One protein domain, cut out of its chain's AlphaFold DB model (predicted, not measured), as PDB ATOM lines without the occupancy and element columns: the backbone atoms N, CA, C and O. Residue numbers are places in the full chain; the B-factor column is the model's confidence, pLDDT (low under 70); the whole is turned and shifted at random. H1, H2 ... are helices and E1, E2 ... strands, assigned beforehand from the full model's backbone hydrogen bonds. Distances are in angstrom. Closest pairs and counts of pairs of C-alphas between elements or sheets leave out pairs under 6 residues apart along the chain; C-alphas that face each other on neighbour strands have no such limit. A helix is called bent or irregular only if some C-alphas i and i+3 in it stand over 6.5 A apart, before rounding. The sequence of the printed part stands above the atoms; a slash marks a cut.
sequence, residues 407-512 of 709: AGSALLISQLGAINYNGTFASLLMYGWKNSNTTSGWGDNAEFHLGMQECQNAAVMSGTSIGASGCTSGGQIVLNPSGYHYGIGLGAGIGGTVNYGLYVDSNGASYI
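AT A GLANCE: This is residues 407 to 512 of the 709 residues of an uncharacterized protein of Acetobacter nitrogenifigens DSM 23921 = LMG 23498 (UniProt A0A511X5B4). The domain is one twisted, bowed sheet of six antiparallel strands, E1 to E6, side by side in chain order, with the longer strands E1 to E4 sharply bent. The short helix H1 packs over E2 near the tight turn of E1 and E2, and the long loop between E2 and E3 lies at the other end of these strands. The printed part has 106 residues with six named strands and one named helix, in the order E1 E2 E3 H1 E4 E5 E6; the class is mostly strand. It is compact, with a radius of gyration of the C-alphas of 13.9 A and spans of 42 by 31 by 20 A.

IN THESE COORDINATES: E1, residues 410 to 421, begins at C-alpha 410 (31.111, 39.175, 18.260) and measures 25.1 A. E2 is residues 424 to 434, 27.7 A; E3 is residues 446 to 455, 24.9 A; E4 is residues 471 to 479, 22.2 A. E1 bends by 90 degrees at residue 413, E2 by 69 degrees at 430, E3 by 68 degrees at 450 and E4 by 68 degrees at 475. E5 is residues 488 to 492, 13.4 A, and E6 is residues 499 to 504, 14.2 A, ending at C-alpha 504 (52.861, 45.279, 20.296). H1 is residues 458 to 462, 8.3 A; it is neither bent nor irregular, but only just: C-alphas 459 and 462 are 6.5 A apart.

HOW THE PARTS SIT: E1 and E6 are the edge strands of the sheet. E1, E2 and E3 form a meander, each strand the antiparallel neighbour of the one before, and E4, E5 and E6 form another. In the hairpin E1 and E2, N 411 and O 432 are within hydrogen-bond range at 2.8 A. In the hairpin E2 and E3, N 429 and O 451 are 2.8 A apart. E3 and E4 are antiparallel at 151 degrees, with N 450 and O 477 at 2.9 A. In the hairpin E4 and E5, N 478 and O 489 are 2.8 A apart; in the hairpin E5 and E6, N 490 and O 502 are 2.8 A apart. H1 is on the sheet, over E2, at a height over the sheet of 8.1 A; its closest C-alphas to E2 are those of Phe 425 and Ala 458, 6.4 A apart. In H1, 0 of 1 O i to N i+4 pairs and 1 of 2 O i to N i+3 pairs are within range. Among the strands apart are E1 and E6.

THE WHOLE: The two C-alphas farthest apart, those of Asn 422 and Ser 440, are 43.7 A apart. The printed part has no cut. The link E2 to E3, with 11 residues, is long. Residues 503 to 504 of E6 pair antiparallel with residues 510 to 511. The mean pLDDT of the printed part is 85.4; residues 439 to 444 and 460 to 464 are under 70.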
ATOM      1  N   ALA A 407      30.928  34.044  25.540       86.00
ATOM      2  CA  ALA A 407      32.275  33.829  25.013       86.00
ATOM      3  C   ALA A 407      32.226  33.285  23.581       86.00
ATOM      4  O   ALA A 407      31.384  32.449  23.249       86.00
ATOM      5  N   GLY A 408      33.142  33.762  22.742       86.19
ATOM      6  CA  GLY A 408      33.180  33.470  21.313       86.19
ATOM      7  C   GLY A 408      32.136  34.232  20.497       86.19
ATOM      8  O   GLY A 408      31.933  33.904  19.333       86.19
ATOM      9  N   SER A 409      31.438  35.208  21.086       87.50
ATOM     10  CA  SER A 409      30.503  36.069  20.358       87.50
ATOM     11  C   SER A 409      31.152  37.393  19.962       87.50
ATOM     12  O   SER A 409      31.916  37.989  20.726       87.50
ATOM     13  N   ALA A 410      30.798  37.849  18.762       88.50
ATOM     14  CA  ALA A 410      31.111  39.175  18.260       88.50
ATOM     15  C   ALA A 410      29.922  40.110  18.489       88.50
ATOM     16  O   ALA A 410      28.768  39.704  18.339       88.50
ATOM     17  N   LEU A 411      30.205  41.371  18.779       87.88
ATOM     18  CA  LEU A 411      29.222  42.443  18.788       87.88
ATOM     19  C   LEU A 411      29.638  43.479  17.749       87.88
ATOM     20  O   LEU A 411      30.654  44.153  17.925       87.88
ATOM     21  N   LEU A 412      28.845  43.625  16.686       86.62
ATOM     22  CA  LEU A 412      29.040  44.723  15.747       86.62
ATOM     23  C   LEU A 412      28.763  46.043  16.455       86.62
ATOM     24  O   LEU A 412      27.687  46.236  17.015       86.62
ATOM     25  N   ILE A 413      29.733  46.948  16.388       84.31
ATOM     26  CA  ILE A 413      29.588  48.307  16.902       84.31
ATOM     27  C   ILE A 413      29.205  49.233  15.751       84.31
ATOM     28  O   ILE A 413      28.255  49.998  15.870       84.31
ATOM     29  N   SER A 414      29.915  49.142  14.621       83.94
ATOM     30  CA  SER A 414      29.598  49.911  13.419       83.94
ATOM     31  C   SER A 414      30.122  49.239  12.150       83.94
ATOM     32  O   SER A 414      31.159  48.577  12.158       83.94
ATOM     33  N   GLN A 415      29.420  49.444  11.038       85.38
ATOM     34  CA  GLN A 415      29.926  49.184   9.695       85.38
ATOM     35  C   GLN A 415      30.315  50.530   9.084       85.38
ATOM     36  O   GLN A 415      29.457  51.364   8.811       85.38
ATOM     37  N   LEU A 416      31.615  50.744   8.886       82.56
ATOM     38  CA  LEU A 416      32.165  52.032   8.453       82.56
ATOM     39  C   LEU A 416      32.058  52.244   6.939       82.56
ATOM     40  O   LEU A 416      32.151  53.366   6.455       82.56
ATOM     41  N   GLY A 417      31.867  51.168   6.179       82.12
ATOM     42  CA  GLY A 417      31.659  51.238   4.740       82.12
ATOM     43  C   GLY A 417      31.691  49.864   4.095       82.12
ATOM     44  O   GLY A 417      32.096  48.878   4.716       82.12
ATOM     45  N   ALA A 418      31.269  49.795   2.836       85.62
ATOM     46  CA  ALA A 418      31.380  48.581   2.051       85.62
ATOM     47  C   ALA A 418      31.564  48.863   0.560       85.62
ATOM     48  O   ALA A 418      31.049  49.842   0.025       85.62
ATOM     49  N   ILE A 419      32.288  47.973  -0.113       85.31
ATOM     50  CA  ILE A 419      32.566  48.023  -1.546       85.31
ATOM     51  C   ILE A 419      32.212  46.682  -2.192       85.31
ATOM     52  O   ILE A 419      32.400  45.622  -1.599       85.31
ATOM     53  N   ASN A 420      31.706  46.721  -3.424       87.62
ATOM     54  CA  ASN A 420      31.501  45.527  -4.242       87.62
ATOM     55  C   ASN A 420      32.625  45.432  -5.278       87.62
ATOM     56  O   ASN A 420      32.711  46.259  -6.186       87.62
ATOM     57  N   TYR A 421      33.462  44.409  -5.150       84.25
ATOM     58  CA  TYR A 421      34.518  44.079  -6.089       84.25
ATOM     59  C   TYR A 421      34.164  42.795  -6.848       84.25
ATOM     60  O   TYR A 421      34.318  41.684  -6.343       84.25
ATOM     61  N   ASN A 422      33.676  42.950  -8.084       86.19
ATOM     62  CA  ASN A 422      33.374  41.842  -9.000       86.19
ATOM     63  C   ASN A 422      32.461  40.748  -8.393       86.19
ATOM     64  O   ASN A 422      32.702  39.555  -8.563       86.19
ATOM     65  N   GLY A 423      31.429  41.151  -7.642       82.81
ATOM     66  CA  GLY A 423      30.495  40.233  -6.980       82.81
ATOM     67  C   GLY A 423      30.938  39.760  -5.591       82.81
ATOM     68  O   GLY A 423      30.187  39.037  -4.941       82.81
ATOM     69  N   THR A 424      32.115  40.183  -5.120       86.19
ATOM     70  CA  THR A 424      32.561  40.005  -3.733       86.19
ATOM     71  C   THR A 424      32.387  41.314  -2.977       86.19
ATOM     72  O   THR A 424      32.869  42.362  -3.398       86.19
ATOM     73  N   PHE A 425      31.687  41.268  -1.856       87.56
ATOM     74  CA  PHE A 425      31.352  42.428  -1.048       87.56
ATOM     75  C   PHE A 425      32.304  42.531   0.137       87.56
ATOM     76  O   PHE A 425      32.239  41.692   1.031       87.56
ATOM     77  N   ALA A 426      33.167  43.543   0.160       88.94
ATOM     78  CA  ALA A 426      34.072  43.815   1.270       88.94
ATOM     79  C   ALA A 426      33.489  44.917   2.160       88.94
ATOM     80  O   ALA A 426      33.219  46.015   1.680       88.94
ATOM     81  N   SER A 427      33.298  44.638   3.447       89.06
ATOM     82  CA  SER A 427      32.826  45.598   4.449       89.06
ATOM     83  C   SER A 427      33.932  45.912   5.450       89.06
ATOM     84  O   SER A 427      34.575  44.993   5.953       89.06
ATOM     85  N   LEU A 428      34.127  47.193   5.760       91.44
ATOM     86  CA  LEU A 428      34.960  47.642   6.872       91.44
ATOM     87  C   LEU A 428      34.099  47.686   8.138       91.44
ATOM     88  O   LEU A 428      33.106  48.412   8.201       91.44
ATOM     89  N   LEU A 429      34.476  46.889   9.131       90.56
ATOM     90  CA  LEU A 429      33.722  46.653  10.353       90.56
ATOM     91  C   LEU A 429      34.515  47.125  11.569       90.56
ATOM     92  O   LEU A 429      35.719  46.887  11.679       90.56
ATOM     93  N   MET A 430      33.803  47.730  12.509       91.06
ATOM     94  CA  MET A 430      34.258  48.014  13.860       91.06
ATOM     95  C   MET A 430      33.427  47.167  14.822       91.06
ATOM     96  O   MET A 430      32.196  47.275  14.847       91.06
ATOM     97  N   TYR A 431      34.067  46.284  15.581       91.06
ATOM     98  CA  TYR A 431      33.355  45.316  16.410       91.06
ATOM     99  C   TYR A 431      34.144  44.890  17.644       91.06
ATOM    100  O   TYR A 431      35.370  44.891  17.641       91.06
ATOM    101  N   GLY A 432      33.435  44.511  18.704       90.94
ATOM    102  CA  GLY A 432      34.043  43.886  19.873       90.94
ATOM    103  C   GLY A 432      33.923  42.369  19.818       90.94
ATOM    104  O   GLY A 432      32.963  41.830  19.260       90.94
ATOM    105  N   TRP A 433      34.877  41.672  20.421       91.38
ATOM    106  CA  TRP A 433      34.877  40.222  20.538       91.38
ATOM    107  C   TRP A 433      35.180  39.791  21.968       91.38
ATOM    108  O   TRP A 433      36.098  40.302  22.607       91.38
ATOM    109  N   LYS A 434      34.424  38.815  22.476       89.00
ATOM    110  CA  LYS A 434      34.604  38.295  23.834       89.00
ATOM    111  C   LYS A 434      35.303  36.939  23.809       89.00
ATOM    112  O   LYS A 434      34.694  35.945  23.424       89.00
ATOM    113  N   ASN A 435      36.550  36.859  24.276       84.94
ATOM    114  CA  ASN A 435      37.309  35.602  24.247       84.94
ATOM    115  C   ASN A 435      36.929  34.611  25.353       84.94
ATOM    116  O   ASN A 435      37.105  33.407  25.177       84.94
ATOM    117  N   SER A 436      36.406  35.077  26.491       81.69
ATOM    118  CA  SER A 436      36.095  34.205  27.633       81.69
ATOM    119  C   SER A 436      34.820  34.613  28.378       81.69
ATOM    120  O   SER A 436      34.342  35.738  28.270       81.69
ATOM    121  N   ASN A 437      34.240  33.676  29.135       71.75
ATOM    122  CA  ASN A 437      32.967  33.855  29.851       71.75
ATOM    123  C   ASN A 437      33.122  34.621  31.181       71.75
ATOM    124  O   ASN A 437      32.257  34.523  32.051       71.75
ATOM    125  N   THR A 438      34.216  35.355  31.390       71.38
ATOM    126  CA  THR A 438      34.404  36.105  32.634       71.38
ATOM    127  C   THR A 438      33.378  37.237  32.722       71.38
ATOM    128  O   THR A 438      33.165  37.984  31.771       71.38
ATOM    129  N   THR A 439      32.713  37.360  33.873       62.25
ATOM    130  CA  THR A 439      31.680  38.377  34.156       62.25
ATOM    131  C   THR A 439      32.257  39.779  34.394       62.25
ATOM    132  O   THR A 439      31.523  40.709  34.715       62.25
ATOM    133  N   SER A 440      33.573  39.939  34.289       58.50
ATOM    134  CA  SER A 440      34.309  41.150  34.640       58.50
ATOM    135  C   SER A 440      34.426  42.120  33.463       58.50
ATOM    136  O   SER A 440      35.513  42.269  32.918       58.50
ATOM    137  N   GLY A 441      33.341  42.808  33.093       60.69
ATOM    138  CA  GLY A 441      33.424  43.974  32.201       60.69
ATOM    139  C   GLY A 441      34.112  43.713  30.846       60.69
ATOM    140  O   GLY A 441      34.341  42.577  30.440       60.69
ATOM    141  N   TRP A 442      34.584  44.780  30.199       60.62
ATOM    142  CA  TRP A 442      35.595  44.724  29.126       60.62
ATOM    143  C   TRP A 442      36.957  44.127  29.577       60.62
ATOM    144  O   TRP A 442      37.950  44.234  28.862       60.62
ATOM    145  N   GLY A 443      37.041  43.550  30.781       59.03
ATOM    146  CA  GLY A 443      38.282  43.194  31.457       59.03
ATOM    147  C   GLY A 443      39.019  42.027  30.811       59.03
ATOM    148  O   GLY A 443      38.408  41.013  30.472       59.03
ATOM    149  N   ASP A 444      40.337  42.220  30.689       64.50
ATOM    150  CA  ASP A 444      41.459  41.340  30.310       64.50
ATOM    151  C   ASP A 444      41.329  40.472  29.040       64.50
ATOM    152  O   ASP A 444      42.344  40.073  28.477       64.50
ATOM    153  N   ASN A 445      40.119  40.195  28.551       74.81
ATOM    154  CA  ASN A 445      39.831  39.183  27.531       74.81
ATOM    155  C   ASN A 445      38.796  39.642  26.485       74.81
ATOM    156  O   ASN A 445      38.227  38.804  25.778       74.81
ATOM    157  N   ALA A 446      38.510  40.943  26.399       86.75
ATOM    158  CA  ALA A 446      37.726  41.515  25.309       86.75
ATOM    159  C   ALA A 446      38.663  42.160  24.281       86.75
ATOM    160  O   ALA A 446      39.517  42.966  24.643       86.75
ATOM    161  N   GLU A 447      38.480  41.815  23.013       91.56
ATOM    162  CA  GLU A 447      39.199  42.406  21.887       91.56
ATOM    163  C   GLU A 447      38.316  43.440  21.193       91.56
ATOM    164  O   GLU A 447      37.096  43.279  21.094       91.56
ATOM    165  N   PHE A 448      38.937  44.495  20.673       92.56
ATOM    166  CA  PHE A 448      38.263  45.472  19.829       92.56
ATOM    167  C   PHE A 448      38.914  45.500  18.455       92.56
ATOM    168  O   PHE A 448      40.108  45.747  18.320       92.56
ATOM    169  N   HIS A 449      38.118  45.250  17.428       93.81
ATOM    170  CA  HIS A 449      38.578  45.034  16.071       93.81
ATOM    171  C   HIS A 449      38.136  46.178  15.166       93.81
ATOM    172  O   HIS A 449      36.971  46.579  15.163       93.81
ATOM    173  N   LEU A 450      39.067  46.628  14.332       94.56
ATOM    174  CA  LEU A 450      38.813  47.389  13.119       94.56
ATOM    175  C   LEU A 450      39.325  46.551  11.946       94.56
ATOM    176  O   LEU A 450      40.533  46.452  11.732       94.56
ATOM    177  N   GLY A 451      38.418  45.905  11.220       92.94
ATOM    178  CA  GLY A 451      38.775  44.863  10.262       92.94
ATOM    179  C   GLY A 451      37.872  44.798   9.048       92.94
ATOM    180  O   GLY A 451      36.743  45.280   9.067       92.94
ATOM    181  N   MET A 452      38.372  44.188   7.978       91.69
ATOM    182  CA  MET A 452      37.583  43.938   6.773       91.69
ATOM    183  C   MET A 452      36.977  42.532   6.780       91.69
ATOM    184  O   MET A 452      37.625  41.569   7.188       91.69
ATOM    185  N   GLN A 453      35.759  42.395   6.262       91.12
ATOM    186  CA  GLN A 453      35.109  41.111   5.992       91.12
ATOM    187  C   GLN A 453      34.599  41.088   4.551       91.12
ATOM    188  O   GLN A 453      33.887  41.995   4.129       91.12
ATOM    189  N   GLU A 454      34.930  40.037   3.812       91.44
ATOM    190  CA  GLU A 454      34.516  39.817   2.429       91.44
ATOM    191  C   GLU A 454      33.461  38.716   2.349       91.44
ATOM    192  O   GLU A 454      33.658  37.641   2.899       91.44
ATOM    193  N   CYS A 455      32.355  38.944   1.645       89.19
ATOM    194  CA  CYS A 455      31.262  37.982   1.488       89.19
ATOM    195  C   CYS A 455      30.826  37.885   0.018       89.19
ATOM    196  O   CYS A 455      30.789  38.886  -0.692       89.19
ATOM    197  N   GLN A 456      30.409  36.703  -0.447       87.56
ATOM    198  CA  GLN A 456      29.895  36.526  -1.823       87.56
ATOM    199  C   GLN A 456      28.430  36.965  -2.011       87.56
ATOM    200  O   GLN A 456      27.915  36.960  -3.125       87.56
ATOM    201  N   ASN A 457      27.729  37.320  -0.931       81.19
ATOM    202  CA  ASN A 457      26.305  37.643  -0.961       81.19
ATOM    203  C   ASN A 457      26.045  39.039  -0.378       81.19
ATOM    204  O   ASN A 457      26.339  39.296   0.789       81.19
ATOM    205  N   ALA A 458      25.418  39.905  -1.180       77.19
ATOM    206  CA  ALA A 458      25.033  41.263  -0.805       77.19
ATOM    207  C   ALA A 458      24.127  41.317   0.437       77.19
ATOM    208  O   ALA A 458      24.173  42.284   1.185       77.19
ATOM    209  N   ALA A 459      23.324  40.279   0.694       71.44
ATOM    210  CA  ALA A 459      22.433  40.231   1.856       71.44
ATOM    211  C   ALA A 459      23.193  40.228   3.199       71.44
ATOM    212  O   ALA A 459      22.645  40.624   4.227       71.44
ATOM    213  N   VAL A 460      24.468  39.823   3.188       64.88
ATOM    214  CA  VAL A 460      25.337  39.799   4.376       64.88
ATOM    215  C   VAL A 460      25.912  41.192   4.690       64.88
ATOM    216  O   VAL A 460      26.460  41.412   5.764       64.88
ATOM    217  N   MET A 461      25.709  42.174   3.802       61.56
ATOM    218  CA  MET A 461      26.134  43.570   3.979       61.56
ATOM    219  C   MET A 461      25.297  44.364   4.981       61.56
ATOM    220  O   MET A 461      25.592  45.533   5.192       61.56
ATOM    221  N   SER A 462      24.275  43.770   5.605       65.00
ATOM    222  CA  SER A 462      23.507  44.440   6.666       65.00
ATOM    223  C   SER A 462      24.314  44.677   7.952       65.00
ATOM    224  O   SER A 462      23.754  45.130   8.946       65.00
ATOM    225  N   GLY A 463      25.607  44.325   7.975       59.53
ATOM    226  CA  GLY A 463      26.535  44.568   9.082       59.53
ATOM    227  C   GLY A 463      26.322  43.655  10.290       59.53
ATOM    228  O   GLY A 463      27.251  43.403  11.044       59.53
ATOM    229  N   THR A 464      25.132  43.082  10.455       69.12
ATOM    230  CA  THR A 464      24.720  42.358  11.670       69.12
ATOM    231  C   THR A 464      25.473  41.054  11.952       69.12
ATOM    232  O   THR A 464      25.402  40.548  13.069       69.12
ATOM    233  N   SER A 465      26.170  40.481  10.966       78.06
ATOM    234  CA  SER A 465      26.699  39.112  11.033       78.06
ATOM    235  C   SER A 465      28.212  39.065  10.792       78.06
ATOM    236  O   SER A 465      28.685  38.745   9.695       78.06
ATOM    237  N   ILE A 466      28.983  39.380  11.832       86.69
ATOM    238  CA  ILE A 466      30.443  39.222  11.829       86.69
ATOM    239  C   ILE A 466      30.780  37.730  11.732       86.69
ATOM    240  O   ILE A 466      30.262  36.923  12.501       86.69
ATOM    241  N   GLY A 467      31.628  37.357  10.776       84.38
ATOM    242  CA  GLY A 467      32.015  35.963  10.545       84.38
ATOM    243  C   GLY A 467      30.892  35.058  10.052       84.38
ATOM    244  O   GLY A 467      30.899  33.859  10.323       84.38
ATOM    245  N   ALA A 468      29.928  35.612   9.314       83.81
ATOM    246  CA  ALA A 468      28.897  34.816   8.663       83.81
ATOM    247  C   ALA A 468      29.494  33.721   7.758       83.81
ATOM    248  O   ALA A 468      30.521  33.906   7.101       83.81
ATOM    249  N   SER A 469      28.812  32.574   7.688       82.81
ATOM    250  CA  SER A 469      29.201  31.464   6.814       82.81
ATOM    251  C   SER A 469      29.315  31.925   5.357       82.81
ATOM    252  O   SER A 469      28.374  32.497   4.808       82.81
ATOM    253  N   GLY A 470      30.450  31.631   4.717       83.19
ATOM    254  CA  GLY A 470      30.745  32.071   3.348       83.19
ATOM    255  C   GLY A 470      31.381  33.460   3.251       83.19
ATOM    256  O   GLY A 470      31.534  33.969   2.139       83.19
ATOM    257  N   CYS A 471      31.756  34.059   4.385       88.06
ATOM    258  CA  CYS A 471      32.592  35.247   4.427       88.06
ATOM    259  C   CYS A 471      34.031  34.913   4.835       88.06
ATOM    260  O   CYS A 471      34.269  34.065   5.695       88.06
ATOM    261  N   THR A 472      34.982  35.619   4.238       87.94
ATOM    262  CA  THR A 472      36.409  35.547   4.546       87.94
ATOM    263  C   THR A 472      36.813  36.841   5.239       87.94
ATOM    264  O   THR A 472      36.472  37.928   4.781       87.94
ATOM    265  N   SER A 473      37.544  36.764   6.345       83.69
ATOM    266  CA  SER A 473      38.149  37.956   6.945       83.69
ATOM    267  C   SER A 473      39.336  38.457   6.148       83.69
ATOM    268  O   SER A 473      40.239  37.681   5.829       83.69
ATOM    269  N   GLY A 474      39.370  39.767   5.930       87.06
ATOM    270  CA  GLY A 474      40.554  40.483   5.492       87.06
ATOM    271  C   GLY A 474      41.481  40.841   6.655       87.06
ATOM    272  O   GLY A 474      41.418  40.269   7.748       87.06
ATOM    273  N   GLY A 475      42.363  41.807   6.396       92.12
ATOM    274  CA  GLY A 475      43.245  42.377   7.409       92.12
ATOM    275  C   GLY A 475      42.476  43.194   8.452       92.12
ATOM    276  O   GLY A 475      41.442  43.797   8.150       92.12
ATOM    277  N   GLN A 476      42.997  43.219   9.675       94.50
ATOM    278  CA  GLN A 476      42.427  43.969  10.785       94.50
ATOM    279  C   GLN A 476      43.475  44.464  11.781       94.50
ATOM    280  O   GLN A 476      44.536  43.858  11.959       94.50
ATOM    281  N   ILE A 477      43.117  45.559  12.446       96.12
ATOM    282  CA  ILE A 477      43.772  46.101  13.632       96.12
ATOM    283  C   ILE A 477      42.961  45.636  14.840       96.12
ATOM    284  O   ILE A 477      41.741  45.796  14.867       96.12
ATOM    285  N   VAL A 478      43.631  45.063  15.832       94.94
ATOM    286  CA  VAL A 478      43.014  44.572  17.064       94.94
ATOM    287  C   VAL A 478      43.606  45.330  18.237       94.94
ATOM    288  O   VAL A 478      44.806  45.252  18.483       94.94
ATOM    289  N   LEU A 479      42.779  46.063  18.966       94.25
ATOM    290  CA  LEU A 479      43.144  46.621  20.257       94.25
ATOM    291  C   LEU A 479      42.863  45.570  21.323       94.25
ATOM    292  O   LEU A 479      41.824  44.905  21.287       94.25
ATOM    293  N   ASN A 480      43.783  45.458  22.277       92.44
ATOM    294  CA  ASN A 480      43.717  44.482  23.355       92.44
ATOM    295  C   ASN A 480      43.723  43.007  22.881       92.44
ATOM    296  O   ASN A 480      42.860  42.244  23.315       92.44
ATOM    297  N   PRO A 481      44.639  42.593  21.975       93.00
ATOM    298  CA  PRO A 481      44.641  41.232  21.439       93.00
ATOM    299  C   PRO A 481      44.793  40.188  22.556       93.00
ATOM    300  O   PRO A 481      45.477  40.441  23.551       93.00
ATOM    301  N   SER A 482      44.179  39.008  22.400       88.44
ATOM    302  CA  SER A 482      44.174  37.953  23.425       88.44
ATOM    303  C   SER A 482      45.577  37.666  23.970       88.44
ATOM    304  O   SER A 482      46.483  37.279  23.229       88.44
ATOM    305  N   GLY A 483      45.737  37.806  25.288       88.88
ATOM    306  CA  GLY A 483      47.009  37.599  25.989       88.88
ATOM    307  C   GLY A 483      47.915  38.833  26.080       88.88
ATOM    308  O   GLY A 483      48.946  38.758  26.744       88.88
ATOM    309  N   TYR A 484      47.531  39.964  25.482       90.38
ATOM    310  CA  TYR A 484      48.314  41.203  25.452       90.38
ATOM    311  C   TYR A 484      47.447  42.396  25.855       90.38
ATOM    312  O   TYR A 484      47.029  43.199  25.013       90.38
ATOM    313  N   HIS A 485      47.177  42.512  27.160       88.75
ATOM    314  CA  HIS A 485      46.332  43.587  27.678       88.75
ATOM    315  C   HIS A 485      46.919  44.961  27.303       88.75
ATOM    316  O   HIS A 485      48.107  45.190  27.511       88.75
ATOM    317  N   TYR A 486      46.108  45.853  26.728       88.94
ATOM    318  CA  TYR A 486      46.489  47.181  26.214       88.94
ATOM    319  C   TYR A 486      47.464  47.160  25.028       88.94
ATOM    320  O   TYR A 486      48.043  48.189  24.683       88.94
ATOM    321  N   GLY A 487      47.631  46.004  24.387       93.06
ATOM    322  CA  GLY A 487      48.413  45.872  23.167       93.06
ATOM    323  C   GLY A 487      47.649  46.257  21.896       93.06
ATOM    324  O   GLY A 487      46.438  46.492  21.906       93.06
ATOM    325  N   ILE A 488      48.373  46.265  20.776       96.12
ATOM    326  CA  ILE A 488      47.841  46.457  19.419       96.12
ATOM    327  C   ILE A 488      48.332  45.310  18.538       96.12
ATOM    328  O   ILE A 488      49.533  45.080  18.438       96.12
ATOM    329  N   GLY A 489      47.420  44.606  17.873       95.12
ATOM    330  CA  GLY A 489      47.703  43.530  16.929       95.12
ATOM    331  C   GLY A 489      47.330  43.899  15.495       95.12
ATOM    332  O   GLY A 489      46.320  44.554  15.261       95.12
ATOM    333  N   LEU A 490      48.120  43.439  14.528       95.56
ATOM    334  CA  LEU A 490      47.816  43.454  13.098       95.56
ATOM    335  C   LEU A 490      47.744  42.008  12.612       95.56
ATOM    336  O   LEU A 490      48.696  41.243  12.787       95.56
ATOM    337  N   GLY A 491      46.635  41.613  11.996       93.56
ATOM    338  CA  GLY A 491      46.448  40.234  11.545       93.56
ATOM    339  C   GLY A 491      45.292  40.065  10.574       93.56
ATOM    340  O   GLY A 491      44.677  41.041  10.157       93.56
ATOM    341  N   ALA A 492      45.000  38.817  10.225       92.69
ATOM    342  CA  ALA A 492      43.820  38.440   9.450       92.69
ATOM    343  C   ALA A 492      43.072  37.317  10.176       92.69
ATOM    344  O   ALA A 492      43.694  36.440  10.771       92.69
ATOM    345  N   GLY A 493      41.745  37.351  10.164       90.62
ATOM    346  CA  GLY A 493      40.895  36.439  10.938       90.62
ATOM    347  C   GLY A 493      39.678  37.166  11.506       90.62
ATOM    348  O   GLY A 493      39.499  38.357  11.263       90.62
ATOM    349  N   ILE A 494      38.850  36.470  12.282       87.75
ATOM    350  CA  ILE A 494      37.687  37.058  12.964       87.75
ATOM    351  C   ILE A 494      37.720  36.634  14.417       87.75
ATOM    352  O   ILE A 494      37.879  35.449  14.709       87.75
ATOM    353  N   GLY A 495      37.555  37.601  15.318       86.06
ATOM    354  CA  GLY A 495      37.482  37.310  16.742       86.06
ATOM    355  C   GLY A 495      38.707  36.569  17.270       86.06
ATOM    356  O   GLY A 495      39.809  36.784  16.796       86.06
ATOM    357  N   GLY A 496      38.516  35.603  18.165       83.69
ATOM    358  CA  GLY A 496      39.607  34.859  18.809       83.69
ATOM    359  C   GLY A 496      40.441  33.955  17.885       83.69
ATOM    360  O   GLY A 496      41.332  33.261  18.367       83.69
ATOM    361  N   THR A 497      40.171  33.921  16.573       88.81
ATOM    362  CA  THR A 497      40.982  33.192  15.583       88.81
ATOM    363  C   THR A 497      41.816  34.122  14.697       88.81
ATOM    364  O   THR A 497      42.160  33.744  13.573       88.81
ATOM    365  N   VAL A 498      42.118  35.350  15.143       91.75
ATOM    366  CA  VAL A 498      43.040  36.230  14.409       91.75
ATOM    367  C   VAL A 498      44.411  35.577  14.306       91.75
ATOM    368  O   VAL A 498      45.054  35.268  15.306       91.75
ATOM    369  N   ASN A 499      44.896  35.427  13.080       92.56
ATOM    370  CA  ASN A 499      46.281  35.092  12.830       92.56
ATOM    371  C   ASN A 499      47.110  36.384  12.791       92.56
ATOM    372  O   ASN A 499      47.109  37.105  11.787       92.56
ATOM    373  N   TYR A 500      47.767  36.715  13.903       92.88
ATOM    374  CA  TYR A 500      48.549  37.946  14.019       92.88
ATOM    375  C   TYR A 500      49.845  37.865  13.207       92.88
ATOM    376  O   TYR A 500      50.646  36.947  13.358       92.88
ATOM    377  N   GLY A 501      50.079  38.859  12.353       89.88
ATOM    378  CA  GLY A 501      51.383  39.091  11.733       89.88
ATOM    379  C   GLY A 501      52.312  39.898  12.641       89.88
ATOM    380  O   GLY A 501      53.520  39.696  12.620       89.88
ATOM    381  N   LEU A 502      51.745  40.777  13.468       92.62
ATOM    382  CA  LEU A 502      52.456  41.609  14.434       92.62
ATOM    383  C   LEU A 502      51.545  41.857  15.634       92.62
ATOM    384  O   LEU A 502      50.354  42.095  15.450       92.62
ATOM    385  N   TYR A 503      52.093  41.886  16.840       91.69
ATOM    386  CA  TYR A 503      51.465  42.603  17.946       91.69
ATOM    387  C   TYR A 503      52.509  43.331  18.787       91.69
ATOM    388  O   TYR A 503      53.662  42.910  18.867       91.69
ATOM    389  N   VAL A 504      52.090  44.442  19.378       93.12
ATOM    390  CA  VAL A 504      52.861  45.279  20.296       93.12
ATOM    391  C   VAL A 504      52.165  45.213  21.648       93.12
ATOM    392  O   VAL A 504      50.967  45.483  21.714       93.12
ATOM    393  N   ASP A 505      52.874  44.814  22.700       92.38
ATOM    394  CA  ASP A 505      52.313  44.771  24.053       92.38
ATOM    395  C   ASP A 505      52.245  46.168  24.702       92.38
ATOM    396  O   ASP A 505      52.712  47.167  24.149       92.38
ATOM    397  N   SER A 506      51.685  46.248  25.912       91.38
ATOM    398  CA  SER A 506      51.577  47.500  26.675       91.38
ATOM    399  C   SER A 506      52.920  48.137  27.054       91.38
ATOM    400  O   SER A 506      52.959  49.306  27.429       91.38
ATOM    401  N   ASN A 507      54.017  47.378  26.998       92.25
ATOM    402  CA  ASN A 507      55.369  47.849  27.293       92.25
ATOM    403  C   ASN A 507      56.113  48.289  26.020       92.25
ATOM    404  O   ASN A 507      57.279  48.681  26.097       92.25
ATOM    405  N   GLY A 508      55.463  48.220  24.852       87.81
ATOM    406  CA  GLY A 508      56.060  48.533  23.558       87.81
ATOM    407  C   GLY A 508      56.901  47.399  22.963       87.81
ATOM    408  O   GLY A 508      57.615  47.632  21.987       87.81
ATOM    409  N   ALA A 509      56.851  46.185  23.522       87.50
ATOM    410  CA  ALA A 509      57.533  45.030  22.953       87.50
ATOM    411  C   ALA A 509      56.758  44.502  21.739       87.50
ATOM    412  O   ALA A 509      55.570  44.199  21.824       87.50
ATOM    413  N   SER A 510      57.451  44.382  20.609       89.44
ATOM    414  CA  SER A 510      56.888  43.917  19.339       89.44
ATOM    415  C   SER A 510      57.193  42.441  19.105       89.44
ATOM    416  O   SER A 510      58.343  42.013  19.214       89.44
ATOM    417  N   TYR A 511      56.188  41.678  18.690       86.81
ATOM    418  CA  TYR A 511      56.279  40.243  18.444       86.81
ATOM    419  C   TYR A 511      55.716  39.891  17.064       86.81
ATOM    420  O   TYR A 511      54.638  40.344  16.681       86.81
ATOM    421  N   ILE A 512      56.430  39.040  16.325       89.56
ATOM    422  CA  ILE A 512      56.043  38.541  14.996       89.56
ATOM    423  C   ILE A 512      55.925  37.014  15.111       89.56
ATOM    424  O   ILE A 512      56.928  36.312  14.963       89.56
TER     425      ILE A 512